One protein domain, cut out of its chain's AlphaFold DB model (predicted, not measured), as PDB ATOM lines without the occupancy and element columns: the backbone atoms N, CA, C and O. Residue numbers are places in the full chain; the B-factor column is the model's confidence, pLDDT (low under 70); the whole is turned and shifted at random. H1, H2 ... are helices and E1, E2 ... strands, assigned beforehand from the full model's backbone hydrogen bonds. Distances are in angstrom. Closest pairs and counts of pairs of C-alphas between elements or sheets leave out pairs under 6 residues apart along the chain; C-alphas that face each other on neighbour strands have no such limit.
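Overview. This is residues 14 to 121 of the 129 residues of an uncharacterized protein of Janthinobacterium sp. TND4EL3 (UniProt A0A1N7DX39). A strongly twisted sheet of six strands stands between two helices, with H1 over one face and the long helix H3 over the other, while short H2 packs beside H1, off the sheet. E1, E2, E3 and E6 run side by side, and the far side of E6 is shared by E5 along its first half and short E4 near its end. Residues 67 to 72, of which 70 to 72 belong to H3, stick out from the body. The printed part has 108 residues, with three named helices and six named strands: along the chain H1 and H2 come first, then E1, E2 and E3, then H3, and last E4, E5 and E6; the class is mixed, helices and strands, and the sheet is branched, its neighbour pairs E1 and E2, E2 and E3, E3 and E6, E4 and E6, and E5 and E6 each antiparallel. The whole is compact, with a radius of gyration of the C-alphas of 13.3 A and spans of 38 by 32 by 28 A.

Along the chain. H1, residues 14 to 24, begins at C-alpha 14 at (9.188, 2.499, 22.947) and is 15.2 A long. H2 is residues 26 to 29. E1 is residues 33 to 37, E2 residues 46 to 51, 16.9 A, and E3 residues 56 to 61, 16.6 A. H3, residues 70 to 88, runs 26.7 A from C-alpha 70 at (-2.818, 26.621, 26.835). E4 is residues 92 to 94 and E5 residues 102 to 105. E6, residues 113 to 120, is 21.1 A long and ends at C-alpha 120 at (-2.822, 6.947, 2.519).

Arrangement. E1, E2 and E3 form a meander, each strand the antiparallel neighbour of the one before; N 35 and O 48 are 2.9 A apart, and N 49 and O 58 2.8 A. E6 is antiparallel to E3, with N 59 and O 116 at 2.8 A. On the other side of E6 lie E5, with N 103 and O 115 at 2.9 A, and E4, with N 93 and O 119 at 2.8 A. H1 is on the sheet at a height of 7.3 A, over E3 and only just over E2, on which 3 of its C-alphas fall. The closest C-alphas of H1 and E5, those of Ala 19 and Trp 105, are 5.8 A apart. H1 and H2 touch, Glu 21 and Ala 29 having the closest C-alphas, 5.1 A. H3 is on the opposite face, at a height of 9.4 A, over E3 and E6. In H1 and H3 every O i to N i+4 pair is within hydrogen-bond range; H2 is too short for one.

Size, cuts and confidence. The C-alphas of Ala 53 and His 68 are the two farthest apart, 39.3 A. The printed part has no cut and no long link. The mean pLDDT of the printed part is 73.7; 29 residues are under 70, among them residues 38 to 45, 64 to 74 and 96 to 102.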
ATOM      1  N   LYS A  14       9.911   3.307  21.969       79.88
ATOM      2  CA  LYS A  14       9.188   2.499  22.947       79.88
ATOM      3  C   LYS A  14       7.885   3.141  23.433       79.88
ATOM      4  O   LYS A  14       6.888   2.436  23.546       79.88
ATOM      5  N   GLU A  15       7.844   4.446  23.694       81.62
ATOM      6  CA  GLU A  15       6.613   5.128  24.120       81.62
ATOM      7  C   GLU A  15       5.579   5.196  22.992       81.62
ATOM      8  O   GLU A  15       4.398   4.946  23.231       81.62
ATOM      9  N   TYR A  16       6.011   5.439  21.749       79.31
ATOM     10  CA  TYR A  16       5.114   5.358  20.590       79.31
ATOM     11  C   TYR A  16       4.586   3.938  20.370       79.31
ATOM     12  O   TYR A  16       3.411   3.756  20.040       79.31
ATOM     13  N   ARG A  17       5.430   2.920  20.589       84.94
ATOM     14  CA  ARG A  17       5.004   1.518  20.536       84.94
ATOM     15  C   ARG A  17       3.966   1.222  21.613       84.94
ATOM     16  O   ARG A  17       2.904   0.714  21.275       84.94
ATOM     17  N   ASN A  18       4.211   1.618  22.859       85.94
ATOM     18  CA  ASN A  18       3.250   1.445  23.948       85.94
ATOM     19  C   ASN A  18       1.914   2.150  23.659       85.94
ATOM     20  O   ASN A  18       0.857   1.613  23.981       85.94
ATOM     21  N   ALA A  19       1.942   3.333  23.035       84.19
ATOM     22  CA  ALA A  19       0.726   4.042  22.645       84.19
ATOM     23  C   ALA A  19      -0.092   3.246  21.617       84.19
ATOM     24  O   ALA A  19      -1.296   3.060  21.807       84.19
ATOM     25  N   LEU A  20       0.559   2.700  20.585       83.94
ATOM     26  CA  LEU A  20      -0.089   1.809  19.615       83.94
ATOM     27  C   LEU A  20      -0.651   0.544  20.268       83.94
ATOM     28  O   LEU A  20      -1.774   0.146  19.962       83.94
ATOM     29  N   GLU A  21       0.112  -0.087  21.159       88.25
ATOM     30  CA  GLU A  21      -0.321  -1.290  21.873       88.25
ATOM     31  C   GLU A  21      -1.518  -1.009  22.777       88.25
ATOM     32  O   GLU A  21      -2.452  -1.808  22.815       88.25
ATOM     33  N   SER A  22      -1.538   0.145  23.446       85.75
ATOM     34  CA  SER A  22      -2.671   0.554  24.278       85.75
ATOM     35  C   SER A  22      -3.953   0.753  23.467       85.75
ATOM     36  O   SER A  22      -5.037   0.454  23.959       85.75
ATOM     37  N   GLN A  23      -3.831   1.212  22.216       84.88
ATOM     38  CA  GLN A  23      -4.979   1.508  21.363       84.88
ATOM     39  C   GLN A  23      -5.478   0.291  20.575       84.88
ATOM     40  O   GLN A  23      -6.682   0.126  20.383       84.88
ATOM     41  N   PHE A  24      -4.564  -0.537  20.065       82.62
ATOM     42  CA  PHE A  24      -4.885  -1.609  19.118       82.62
ATOM     43  C   PHE A  24      -4.582  -3.018  19.642       82.62
ATOM     44  O   PHE A  24      -4.942  -3.996  18.986       82.62
ATOM     45  N   GLY A  25      -3.927  -3.139  20.799       83.75
ATOM     46  CA  GLY A  25      -3.348  -4.387  21.294       83.75
ATOM     47  C   GLY A  25      -2.022  -4.738  20.607       83.75
ATOM     48  O   GLY A  25      -1.741  -4.300  19.490       83.75
ATOM     49  N   ALA A  26      -1.203  -5.568  21.260       81.38
ATOM     50  CA  ALA A  26       0.156  -5.904  20.816       81.38
ATOM     51  C   ALA A  26       0.229  -6.479  19.390       81.38
ATOM     52  O   ALA A  26       1.066  -6.071  18.585       81.38
ATOM     53  N   GLN A  27      -0.691  -7.382  19.045       80.12
ATOM     54  CA  GLN A  27      -0.685  -8.060  17.747       80.12
ATOM     55  C   GLN A  27      -0.915  -7.090  16.581       80.12
ATOM     56  O   GLN A  27      -0.219  -7.160  15.570       80.12
ATOM     57  N   LYS A  28      -1.862  -6.156  16.724       79.38
ATOM     58  CA  LYS A  28      -2.176  -5.164  15.687       79.38
ATOM     59  C   LYS A  28      -1.215  -3.973  15.719       79.38
ATOM     60  O   LYS A  28      -0.910  -3.398  14.681       79.38
ATOM     61  N   ALA A  29      -0.662  -3.630  16.881       78.44
ATOM     62  CA  ALA A  29       0.414  -2.647  16.972       78.44
ATOM     63  C   ALA A  29       1.675  -3.097  16.212       78.44
ATOM     64  O   ALA A  29       2.352  -2.262  15.612       78.44
ATOM     65  N   GLY A  30       1.968  -4.402  16.188       81.00
ATOM     66  CA  GLY A  30       3.102  -4.978  15.456       81.00
ATOM     67  C   GLY A  30       3.019  -4.850  13.931       81.00
ATOM     68  O   GLY A  30       4.051  -4.892  13.269       81.00
ATOM     69  N   THR A  31       1.827  -4.636  13.363       83.19
ATOM     70  CA  THR A  31       1.656  -4.436  11.912       83.19
ATOM     71  C   THR A  31       1.925  -3.000  11.467       83.19
ATOM     72  O   THR A  31       1.945  -2.725  10.270       83.19
ATOM     73  N   HIS A  32       2.107  -2.076  12.415       82.62
ATOM     74  CA  HIS A  32       2.371  -0.673  12.134       82.62
ATOM     75  C   HIS A  32       3.875  -0.395  12.184       82.62
ATOM     76  O   HIS A  32       4.552  -0.650  13.194       82.62
ATOM     77  N   THR A  33       4.389   0.185  11.103       83.88
ATOM     78  CA  THR A  33       5.749   0.716  11.048       83.88
ATOM     79  C   THR A  33       5.786   2.061  11.765       83.88
ATOM     80  O   THR A  33       4.933   2.913  11.526       83.88
ATOM     81  N   LEU A  34       6.767   2.237  12.653       82.12
ATOM     82  CA  LEU A  34       6.990   3.467  13.410       82.12
ATOM     83  C   LEU A  34       8.205   4.204  12.866       82.12
ATOM     84  O   LEU A  34       9.272   3.606  12.725       82.12
ATOM     85  N   ILE A  35       8.050   5.500  12.631       78.88
ATOM     86  CA  ILE A  35       9.142   6.411  12.298       78.88
ATOM     87  C   ILE A  35       9.068   7.642  13.198       78.88
ATOM     88  O   ILE A  35       7.984   8.085  13.577       78.88
ATOM     89  N   HIS A  36      10.226   8.188  13.542       75.62
ATOM     90  CA  HIS A  36      10.330   9.470  14.224       75.62
ATOM     91  C   HIS A  36      10.644  10.560  13.203       75.62
ATOM     92  O   HIS A  36      11.411  10.315  12.269       75.62
ATOM     93  N   ILE A  37      10.054  11.745  13.360       71.31
ATOM     94  CA  ILE A  37      10.320  12.875  12.474       71.31
ATOM     95  C   ILE A  37      10.845  14.056  13.283       71.31
ATOM     96  O   ILE A  37      10.083  14.868  13.798       71.31
ATOM     97  N   ASP A  38      12.169  14.174  13.327       62.38
ATOM     98  CA  ASP A  38      12.877  15.241  14.047       62.38
ATOM     99  C   ASP A  38      12.847  16.605  13.330       62.38
ATOM    100  O   ASP A  38      13.156  17.635  13.921       62.38
ATOM    101  N   GLN A  39      12.528  16.633  12.029       58.94
ATOM    102  CA  GLN A  39      12.777  17.808  11.177       58.94
ATOM    103  C   GLN A  39      11.554  18.692  10.892       58.94
ATOM    104  O   GLN A  39      11.729  19.793  10.375       58.94
ATOM    105  N   ILE A  40      10.328  18.253  11.198       58.75
ATOM    106  CA  ILE A  40       9.111  18.988  10.788       58.75
ATOM    107  C   ILE A  40       8.670  20.022  11.837       58.75
ATOM    108  O   ILE A  40       8.121  21.058  11.472       58.75
ATOM    109  N   THR A  41       8.926  19.788  13.124       53.78
ATOM    110  CA  THR A  41       8.348  20.589  14.225       53.78
ATOM    111  C   THR A  41       9.368  21.125  15.225       53.78
ATOM    112  O   THR A  41       8.995  21.653  16.274       53.78
ATOM    113  N   GLY A  42      10.658  21.033  14.899       54.22
ATOM    114  CA  GLY A  42      11.738  21.264  15.854       54.22
ATOM    115  C   GLY A  42      11.999  20.021  16.719       54.22
ATOM    116  O   GLY A  42      11.507  18.946  16.393       54.22
ATOM    117  N   PRO A  43      12.755  20.144  17.825       51.06
ATOM    118  CA  PRO A  43      13.216  19.007  18.636       51.06
ATOM    119  C   PRO A  43      12.098  18.260  19.389       51.06
ATOM    120  O   PRO A  43      12.380  17.332  20.144       51.06
ATOM    121  N   ASP A  44      10.845  18.675  19.213       58.22
ATOM    122  CA  ASP A  44       9.704  18.102  19.907       58.22
ATOM    123  C   ASP A  44       9.140  16.934  19.105       58.22
ATOM    124  O   ASP A  44       8.715  17.082  17.955       58.22
ATOM    125  N   GLY A  45       9.190  15.766  19.747       63.59
ATOM    126  CA  GLY A  45       8.978  14.466  19.138       63.59
ATOM    127  C   GLY A  45       7.614  14.321  18.477       63.59
ATOM    128  O   GLY A  45       6.571  14.303  19.137       63.59
ATOM    129  N   VAL A  46       7.655  14.163  17.156       74.25
ATOM    130  CA  VAL A  46       6.528  13.715  16.348       74.25
ATOM    131  C   VAL A  46       6.830  12.303  15.865       74.25
ATOM    132  O   VAL A  46       7.779  12.062  15.117       74.25
ATOM    133  N   GLY A  47       6.010  11.357  16.306       78.94
ATOM    134  CA  GLY A  47       6.037   9.975  15.851       78.94
ATOM    135  C   GLY A  47       4.997   9.759  14.764       78.94
ATOM    136  O   GLY A  47       3.893  10.292  14.829       78.94
ATOM    137  N   VAL A  48       5.320   8.943  13.771       82.19
ATOM    138  CA  VAL A  48       4.366   8.512  12.752       82.19
ATOM    139  C   VAL A  48       4.285   6.996  12.764       82.19
ATOM    140  O   VAL A  48       5.296   6.305  12.672       82.19
ATOM    141  N   ALA A  49       3.064   6.486  12.876       85.69
ATOM    142  CA  ALA A  49       2.741   5.077  12.748       85.69
ATOM    143  C   ALA A  49       1.931   4.864  11.473       85.69
ATOM    144  O   ALA A  49       0.844   5.419  11.348       85.69
ATOM    145  N   TYR A  50       2.405   4.049  10.539       84.38
ATOM    146  CA  TYR A  50       1.656   3.761   9.318       84.38
ATOM    147  C   TYR A  50       1.520   2.264   9.067       84.38
ATOM    148  O   TYR A  50       2.354   1.458   9.478       84.38
ATOM    149  N   ASN A  51       0.441   1.905   8.382       83.88
ATOM    150  CA  ASN A  51       0.181   0.563   7.897       83.88
ATOM    151  C   ASN A  51      -0.282   0.653   6.436       83.88
ATOM    152  O   ASN A  51      -1.363   1.170   6.145       83.88
ATOM    153  N   LEU A  52       0.543   0.133   5.525       80.12
ATOM    154  CA  LEU A  52       0.260   0.131   4.087       80.12
ATOM    155  C   LEU A  52      -0.896  -0.814   3.725       80.12
ATOM    156  O   LEU A  52      -1.697  -0.491   2.849       80.12
ATOM    157  N   ALA A  53      -1.034  -1.946   4.426       79.00
ATOM    158  CA  ALA A  53      -2.113  -2.906   4.180       79.00
ATOM    159  C   ALA A  53      -3.489  -2.290   4.484       79.00
ATOM    160  O   ALA A  53      -4.443  -2.457   3.715       79.00
ATOM    161  N   ASP A  54      -3.549  -1.498   5.556       76.75
ATOM    162  CA  ASP A  54      -4.754  -0.788   5.992       76.75
ATOM    163  C   ASP A  54      -4.897   0.600   5.342       76.75
ATOM    164  O   ASP A  54      -5.896   1.273   5.579       76.75
ATOM    165  N   ALA A  55      -3.917   1.041   4.542       80.88
ATOM    166  CA  ALA A  55      -3.838   2.391   3.974       80.88
ATOM    167  C   ALA A  55      -4.060   3.502   5.026       80.88
ATOM    168  O   ALA A  55      -4.740   4.498   4.774       80.88
ATOM    169  N   THR A  56      -3.499   3.331   6.227       82.81
ATOM    170  CA  THR A  56      -3.655   4.284   7.337       82.81
ATOM    171  C   THR A  56      -2.321   4.821   7.826       82.81
ATOM    172  O   THR A  56      -1.319   4.109   7.883       82.81
ATOM    173  N   MET A  57      -2.334   6.091   8.222       85.12
ATOM    174  CA  MET A  57      -1.229   6.758   8.892       85.12
ATOM    175  C   MET A  57      -1.754   7.506  10.119       85.12
ATOM    176  O   MET A  57      -2.774   8.188  10.066       85.12
ATOM    177  N   TRP A  58      -1.035   7.389  11.222       85.94
ATOM    178  CA  TRP A  58      -1.304   8.048  12.487       85.94
ATOM    179  C   TRP A  58      -0.107   8.903  12.848       85.94
ATOM    180  O   TRP A  58       1.022   8.419  12.838       85.94
ATOM    181  N   VAL A  59      -0.347  10.161  13.185       84.06
ATOM    182  CA  VAL A  59       0.701  11.062  13.657       84.06
ATOM    183  C   VAL A  59       0.488  11.331  15.133       84.06
ATOM    184  O   VAL A  59      -0.558  11.847  15.512       84.06
ATOM    185  N   LEU A  60       1.465  10.956  15.948       84.00
ATOM    186  CA  LEU A  60       1.476  11.053  17.396       84.00
ATOM    187  C   LEU A  60       2.358  12.237  17.794       84.00
ATOM    188  O   LEU A  60       3.542  12.269  17.466       84.00
ATOM    189  N   ILE A  61       1.780  13.202  18.500       79.19
ATOM    190  CA  ILE A  61       2.468  14.422  18.925       79.19
ATOM    191  C   ILE A  61       2.581  14.423  20.445       79.19
ATOM    192  O   ILE A  61       1.576  14.281  21.158       79.19
ATOM    193  N   ASP A  62       3.805  14.617  20.933       76.88
ATOM    194  CA  ASP A  62       4.063  14.910  22.336       76.88
ATOM    195  C   ASP A  62       3.848  16.402  22.630       76.88
ATOM    196  O   ASP A  62       4.606  17.263  22.194       76.88
ATOM    197  N   ASP A  63       2.813  16.718  23.406       71.00
ATOM    198  CA  ASP A  63       2.496  18.070  23.868       71.00
ATOM    199  C   ASP A  63       2.843  18.324  25.353       71.00
ATOM    200  O   ASP A  63       2.507  19.382  25.897       71.00
ATOM    201  N   THR A  64       3.516  17.382  26.025       67.62
ATOM    202  CA  THR A  64       3.733  17.402  27.488       67.62
ATOM    203  C   THR A  64       4.695  18.495  27.920       67.62
ATOM    204  O   THR A  64       4.454  19.169  28.921       67.62
ATOM    205  N   ALA A  65       5.732  18.756  27.122       61.16
ATOM    206  CA  ALA A  65       6.698  19.824  27.368       61.16
ATOM    207  C   ALA A  65       6.076  21.233  27.333       61.16
ATOM    208  O   ALA A  65       6.668  22.189  27.834       61.16
ATOM    209  N   ARG A  66       4.879  21.380  26.749       63.22
ATOM    210  CA  ARG A  66       4.244  22.674  26.459       63.22
ATOM    211  C   ARG A  66       2.961  22.912  27.267       63.22
ATOM    212  O   ARG A  66       2.216  23.847  26.982       63.22
ATOM    213  N   MET A  67       2.721  22.113  28.314       56.47
ATOM    214  CA  MET A  67       1.556  22.230  29.210       56.47
ATOM    215  C   MET A  67       1.466  23.560  29.983       56.47
ATOM    216  O   MET A  67       0.412  23.858  30.539       56.47
ATOM    217  N   HIS A  68       2.531  24.368  30.016       56.34
ATOM    218  CA  HIS A  68       2.578  25.593  30.819       56.34
ATOM    219  C   HIS A  68       1.815  26.793  30.229       56.34
ATOM    220  O   HIS A  68       1.509  27.713  30.983       56.34
ATOM    221  N   ASP A  69       1.438  26.783  28.940       65.94
ATOM    222  CA  ASP A  69       0.540  27.799  28.372       65.94
ATOM    223  C   ASP A  69      -0.465  27.190  27.365       65.94
ATOM    224  O   ASP A  69      -0.084  26.765  26.265       65.94
ATOM    225  N   PRO A  70      -1.772  27.168  27.698       64.88
ATOM    226  CA  PRO A  70      -2.818  26.621  26.835       64.88
ATOM    227  C   PRO A  70      -2.906  27.274  25.447       64.88
ATOM    228  O   PRO A  70      -3.252  26.593  24.479       64.88
ATOM    229  N   LYS A  71      -2.602  28.574  25.326       66.75
ATOM    230  CA  LYS A  71      -2.658  29.288  24.039       66.75
ATOM    231  C   LYS A  71      -1.516  28.852  23.127       66.75
ATOM    232  O   LYS A  71      -1.745  28.591  21.947       66.75
ATOM    233  N   TRP A  72      -0.317  28.697  23.682       65.88
ATOM    234  CA  TRP A  72       0.844  28.200  22.938       65.88
ATOM    235  C   TRP A  72       0.690  26.738  22.538       65.88
ATOM    236  O   TRP A  72       1.065  26.363  21.430       65.88
ATOM    237  N   LYS A  73       0.077  25.919  23.398       69.25
ATOM    238  CA  LYS A  73      -0.267  24.531  23.077       69.25
ATOM    239  C   LYS A  73      -1.209  24.439  21.872       69.25
ATOM    240  O   LYS A  73      -0.971  23.640  20.969       69.25
ATOM    241  N   ALA A  74      -2.270  25.246  21.848       67.81
ATOM    242  CA  ALA A  74      -3.225  25.253  20.742       67.81
ATOM    243  C   ALA A  74      -2.575  25.701  19.423       67.81
ATOM    244  O   ALA A  74      -2.778  25.051  18.397       67.81
ATOM    245  N   LEU A  75      -1.759  26.759  19.471       72.62
ATOM    246  CA  LEU A  75      -1.025  27.259  18.311       72.62
ATOM    247  C   LEU A  75      -0.041  26.212  17.773       72.62
ATOM    248  O   LEU A  75      -0.086  25.889  16.592       72.62
ATOM    249  N   PHE A  76       0.763  25.599  18.643       72.38
ATOM    250  CA  PHE A  76       1.724  24.568  18.254       72.38
ATOM    251  C   PHE A  76       1.063  23.353  17.598       72.38
ATOM    252  O   PHE A  76       1.550  22.854  16.587       72.38
ATOM    253  N   LEU A  77      -0.050  22.869  18.156       71.69
ATOM    254  CA  LEU A  77      -0.777  21.742  17.572       71.69
ATOM    255  C   LEU A  77      -1.340  22.095  16.191       71.69
ATOM    256  O   LEU A  77      -1.343  21.237  15.312       71.69
ATOM    257  N   ALA A  78      -1.800  23.335  15.997       72.69
ATOM    258  CA  ALA A  78      -2.296  23.810  14.710       72.69
ATOM    259  C   ALA A  78      -1.164  23.973  13.681       72.69
ATOM    260  O   ALA A  78      -1.299  23.511  12.546       72.69
ATOM    261  N   GLU A  79      -0.034  24.564  14.074       75.81
ATOM    262  CA  GLU A  79       1.161  24.706  13.231       75.81
ATOM    263  C   GLU A  79       1.734  23.341  12.845       75.81
ATOM    264  O   GLU A  79       1.983  23.088  11.669       75.81
ATOM    265  N   THR A  80       1.846  22.426  13.808       73.50
ATOM    266  CA  THR A  80       2.303  21.048  13.592       73.50
ATOM    267  C   THR A  80       1.367  20.297  12.654       73.50
ATOM    268  O   THR A  80       1.820  19.712  11.672       73.50
ATOM    269  N   ALA A  81       0.053  20.342  12.899       71.25
ATOM    270  CA  ALA A  81      -0.922  19.708  12.018       71.25
ATOM    271  C   ALA A  81      -0.852  20.280  10.593       71.25
ATOM    272  O   ALA A  81      -0.922  19.521   9.628       71.25
ATOM    273  N   THR A  82      -0.651  21.592  10.451       75.75
ATOM    274  CA  THR A  82      -0.487  22.255   9.148       75.75
ATOM    275  C   THR A  82       0.800  21.817   8.454       75.75
ATOM    276  O   THR A  82       0.770  21.459   7.278       75.75
ATOM    277  N   ALA A  83       1.927  21.796   9.169       76.12
ATOM    278  CA  ALA A  83       3.221  21.377   8.640       76.12
ATOM    279  C   ALA A  83       3.199  19.911   8.190       76.12
ATOM    280  O   ALA A  83       3.634  19.603   7.084       76.12
ATOM    281  N   LEU A  84       2.611  19.023   8.994       74.50
ATOM    282  CA  LEU A  84       2.444  17.608   8.659       74.50
ATOM    283  C   LEU A  84       1.497  17.413   7.481       74.50
ATOM    284  O   LEU A  84       1.803  16.651   6.572       74.50
ATOM    285  N   THR A  85       0.373  18.133   7.460       71.25
ATOM    286  CA  THR A  85      -0.560  18.076   6.331       71.25
ATOM    287  C   THR A  85       0.132  18.527   5.052       71.25
ATOM    288  O   THR A  85      -0.007  17.864   4.035       71.25
ATOM    289  N   ASN A  86       0.936  19.592   5.096       76.19
ATOM    290  CA  ASN A  86       1.713  20.050   3.946       76.19
ATOM    291  C   ASN A  86       2.800  19.054   3.534       76.19
ATOM    292  O   ASN A  86       2.978  18.822   2.339       76.19
ATOM    293  N   PHE A  87       3.501  18.460   4.501       76.81
ATOM    294  CA  PHE A  87       4.550  17.474   4.252       76.81
ATOM    295  C   PHE A  87       3.989  16.209   3.598       76.81
ATOM    296  O   PHE A  87       4.546  15.709   2.626       76.81
ATOM    297  N   PHE A  88       2.846  15.732   4.083       75.06
ATOM    298  CA  PHE A  88       2.211  14.520   3.584       75.06
ATOM    299  C   PHE A  88       1.143  14.773   2.511       75.06
ATOM    300  O   PHE A  88       0.519  13.815   2.066       75.06
ATOM    301  N   ARG A  89       0.936  16.014   2.042       73.12
ATOM    302  CA  ARG A  89      -0.205  16.394   1.176       73.12
ATOM    303  C   ARG A  89      -0.343  15.578  -0.110       73.12
ATOM    304  O   ARG A  89      -1.426  15.507  -0.676       73.12
ATOM    305  N   THR A  90       0.762  15.031  -0.612       71.56
ATOM    306  CA  THR A  90       0.798  14.224  -1.839       71.56
ATOM    307  C   THR A  90       0.687  12.726  -1.569       71.56
ATOM    308  O   THR A  90       0.529  11.959  -2.508       71.56
ATOM    309  N   LEU A  91       0.802  12.306  -0.307       72.31
ATOM    310  CA  LEU A  91       0.865  10.905   0.114       72.31
ATOM    311  C   LEU A  91      -0.343  10.496   0.956       72.31
ATOM    312  O   LEU A  91      -0.702   9.320   0.982       72.31
ATOM    313  N   VAL A  92      -0.973  11.446   1.647       74.44
ATOM    314  CA  VAL A  92      -2.093  11.186   2.547       74.44
ATOM    315  C   VAL A  92      -3.175  12.254   2.420       74.44
ATOM    316  O   VAL A  92      -2.899  13.423   2.164       74.44
ATOM    317  N   ALA A  93      -4.414  11.853   2.674       75.88
ATOM    318  CA  ALA A  93      -5.532  12.746   2.926       75.88
ATOM    319  C   ALA A  93      -5.945  12.639   4.399       75.88
ATOM    320  O   ALA A  93      -5.859  11.556   4.983       75.88
ATOM    321  N   PRO A  94      -6.430  13.723   5.027       70.88
ATOM    322  CA  PRO A  94      -7.120  13.610   6.305       70.88
ATOM    323  C   PRO A  94      -8.240  12.575   6.181       70.88
ATOM    324  O   PRO A  94      -9.001  12.605   5.210       70.88
ATOM    325  N   ALA A  95      -8.343  11.650   7.137       73.25
ATOM    326  CA  ALA A  95      -9.461  10.714   7.142       73.25
ATOM    327  C   ALA A  95     -10.755  11.534   7.333       73.25
ATOM    328  O   ALA A  95     -10.948  12.133   8.390       73.25
ATOM    329  N   GLN A  96     -11.584  11.655   6.287       56.44
ATOM    330  CA  GLN A  96     -12.800  12.478   6.321       56.44
ATOM    331  C   GLN A  96     -13.748  12.001   7.437       56.44
ATOM    332  O   GLN A  96     -13.875  10.800   7.663       56.44
ATOM    333  N   ASN A  97     -14.417  12.973   8.077       51.84
ATOM    334  CA  ASN A  97     -15.289  12.923   9.268       51.84
ATOM    335  C   ASN A  97     -14.573  13.336  10.572       51.84
ATOM    336  O   ASN A  97     -13.979  12.557  11.313       51.84
ATOM    337  N   SER A  98     -14.651  14.639  10.832       49.25
ATOM    338  CA  SER A  98     -13.865  15.441  11.771       49.25
ATOM    339  C   SER A  98     -14.171  15.265  13.266       49.25
ATOM    340  O   SER A  98     -13.683  16.071  14.054       49.25
ATOM    341  N   SER A  99     -14.935  14.252  13.692       49.66
ATOM    342  CA  SER A  99     -15.051  13.927  15.129       49.66
ATOM    343  C   SER A  99     -13.922  13.016  15.619       49.66
ATOM    344  O   SER A  99     -13.522  13.129  16.772       49.66
ATOM    345  N   ASP A 100     -13.362  12.183  14.731       50.38
ATOM    346  CA  ASP A 100     -12.381  11.141  15.084       50.38
ATOM    347  C   ASP A 100     -10.963  11.453  14.577       50.38
ATOM    348  O   ASP A 100     -10.019  10.696  14.803       50.38
ATOM    349  N   ALA A 101     -10.798  12.578  13.874       56.00
ATOM    350  CA  ALA A 101      -9.526  12.977  13.278       56.00
ATOM    351  C   ALA A 101      -8.463  13.339  14.325       56.00
ATOM    352  O   ALA A 101      -7.278  13.277  14.013       56.00
ATOM    353  N   LYS A 102      -8.885  13.702  15.543       62.59
ATOM    354  CA  LYS A 102      -8.023  14.007  16.685       62.59
ATOM    355  C   LYS A 102      -8.451  13.155  17.875       62.59
ATOM    356  O   LYS A 102      -9.552  13.318  18.389       62.59
ATOM    357  N   THR A 103      -7.566  12.284  18.337       72.06
ATOM    358  CA  THR A 103      -7.802  11.420  19.498       72.06
ATOM    359  C   THR A 103      -6.626  11.486  20.470       72.06
ATOM    360  O   THR A 103      -5.584  12.062  20.158       72.06
ATOM    361  N   HIS A 104      -6.814  10.954  21.674       79.44
ATOM    362  CA  HIS A 104      -5.800  10.932  22.721       79.44
ATOM    363  C   HIS A 104      -5.428   9.485  23.025       79.44
ATOM    364  O   HIS A 104      -6.284   8.714  23.456       79.44
ATOM    365  N   TRP A 105      -4.173   9.110  22.789       80.25
ATOM    366  CA  TRP A 105      -3.695   7.747  23.049       80.25
ATOM    367  C   TRP A 105      -2.831   7.712  24.301       80.25
ATOM    368  O   TRP A 105      -1.932   8.533  24.452       80.25
ATOM    369  N   GLY A 106      -3.114   6.773  25.203       75.94
ATOM    370  CA  GLY A 106      -2.327   6.553  26.416       75.94
ATOM    371  C   GLY A 106      -0.982   5.872  26.137       75.94
ATOM    372  O   GLY A 106      -0.428   5.974  25.049       75.94
ATOM    373  N   GLY A 107      -0.443   5.167  27.134       66.75
ATOM    374  CA  GLY A 107       0.745   4.317  26.949       66.75
ATOM    375  C   GLY A 107       2.098   4.966  27.268       66.75
ATOM    376  O   GLY A 107       3.125   4.301  27.151       66.75
ATOM    377  N   ARG A 108       2.129   6.215  27.748       72.38
ATOM    378  CA  ARG A 108       3.347   6.862  28.273       72.38
ATOM    379  C   ARG A 108       3.139   7.423  29.678       72.38
ATOM    380  O   ARG A 108       2.017   7.742  30.070       72.38
ATOM    381  N   GLN A 109       4.234   7.597  30.419       63.28
ATOM    382  CA  GLN A 109       4.189   8.110  31.795       63.28
ATOM    383  C   GLN A 109       3.748   9.581  31.886       63.28
ATOM    384  O   GLN A 109       3.206   9.990  32.908       63.28
ATOM    385  N   ARG A 110       3.961  10.382  30.832       66.56
ATOM    386  CA  ARG A 110       3.757  11.844  30.853       66.56
ATOM    387  C   ARG A 110       2.356  12.317  30.426       66.56
ATOM    388  O   ARG A 110       2.132  13.518  30.339       66.56
ATOM    389  N   GLY A 111       1.402  11.412  30.184       70.44
ATOM    390  CA  GLY A 111       0.027  11.735  29.748       70.44
ATOM    391  C   GLY A 111      -0.298  11.180  28.356       70.44
ATOM    392  O   GLY A 111       0.515  10.465  27.800       70.44
ATOM    393  N   PRO A 112      -1.464  11.436  27.748       76.75
ATOM    394  CA  PRO A 112      -1.775  10.868  26.434       76.75
ATOM    395  C   PRO A 112      -1.130  11.657  25.284       76.75
ATOM    396  O   PRO A 112      -0.995  12.873  25.385       76.75
ATOM    397  N   PHE A 113      -0.739  10.996  24.194       80.06
ATOM    398  CA  PHE A 113      -0.355  11.638  22.930       80.06
ATOM    399  C   PHE A 113      -1.569  12.262  22.250       80.06
ATOM    400  O   PHE A 113      -2.656  11.683  22.280       80.06
ATOM    401  N   VAL A 114      -1.373  13.391  21.568       79.31
ATOM    402  CA  VAL A 114      -2.363  13.908  20.617       79.31
ATOM    403  C   VAL A 114      -2.140  13.206  19.287       79.31
ATOM    404  O   VAL A 114      -1.051  13.292  18.724       79.31
ATOM    405  N   VAL A 115      -3.159  12.512  18.787       81.62
ATOM    406  CA  VAL A 115      -3.032  11.664  17.602       81.62
ATOM    407  C   VAL A 115      -3.937  12.145  16.483       81.62
ATOM    408  O   VAL A 115      -5.138  12.325  16.691       81.62
ATOM    409  N   TYR A 116      -3.357  12.304  15.295       80.56
ATOM    410  CA  TYR A 116      -4.062  12.640  14.064       80.56
ATOM    411  C   TYR A 116      -4.116  11.458  13.104       80.56
ATOM    412  O   TYR A 116      -3.105  10.790  12.890       80.56
ATOM    413  N   LYS A 117      -5.285  11.219  12.505       84.38
ATOM    414  CA  LYS A 117      -5.493  10.139  11.532       84.38
ATOM    415  C   LYS A 117      -5.484  10.652  10.096       84.38
ATOM    416  O   LYS A 117      -6.237  11.559   9.741       84.38
ATOM    417  N   PHE A 118      -4.737   9.963   9.248       81.06
ATOM    418  CA  PHE A 118      -4.703  10.169   7.811       81.06
ATOM    419  C   PHE A 118      -4.942   8.848   7.065       81.06
ATOM    420  O   PHE A 118      -4.593   7.764   7.540       81.06
ATOM    421  N   ALA A 119      -5.557   8.947   5.891       83.06
ATOM    422  CA  ALA A 119      -5.667   7.876   4.913       83.06
ATOM    423  C   ALA A 119      -4.543   8.030   3.884       83.06
ATOM    424  O   ALA A 119      -4.336   9.126   3.365       83.06
ATOM    425  N   LEU A 120      -3.819   6.955   3.588       79.12
ATOM    426  CA  LEU A 120      -2.822   6.947   2.519       79.12
ATOM    427  C   LEU A 120      -3.549   7.027   1.169       79.12
ATOM    428  O   LEU A 120      -4.476   6.258   0.920       79.12
ATOM    429  N   LEU A 121      -3.154   7.989   0.331       75.56
ATOM    430  CA  LEU A 121      -3.752   8.223  -0.988       75.56
ATOM    431  C   LEU A 121      -3.314   7.176  -2.006       75.56
ATOM    432  O   LEU A 121      -4.091   6.807  -2.881       75.56
TER     433      LEU A 121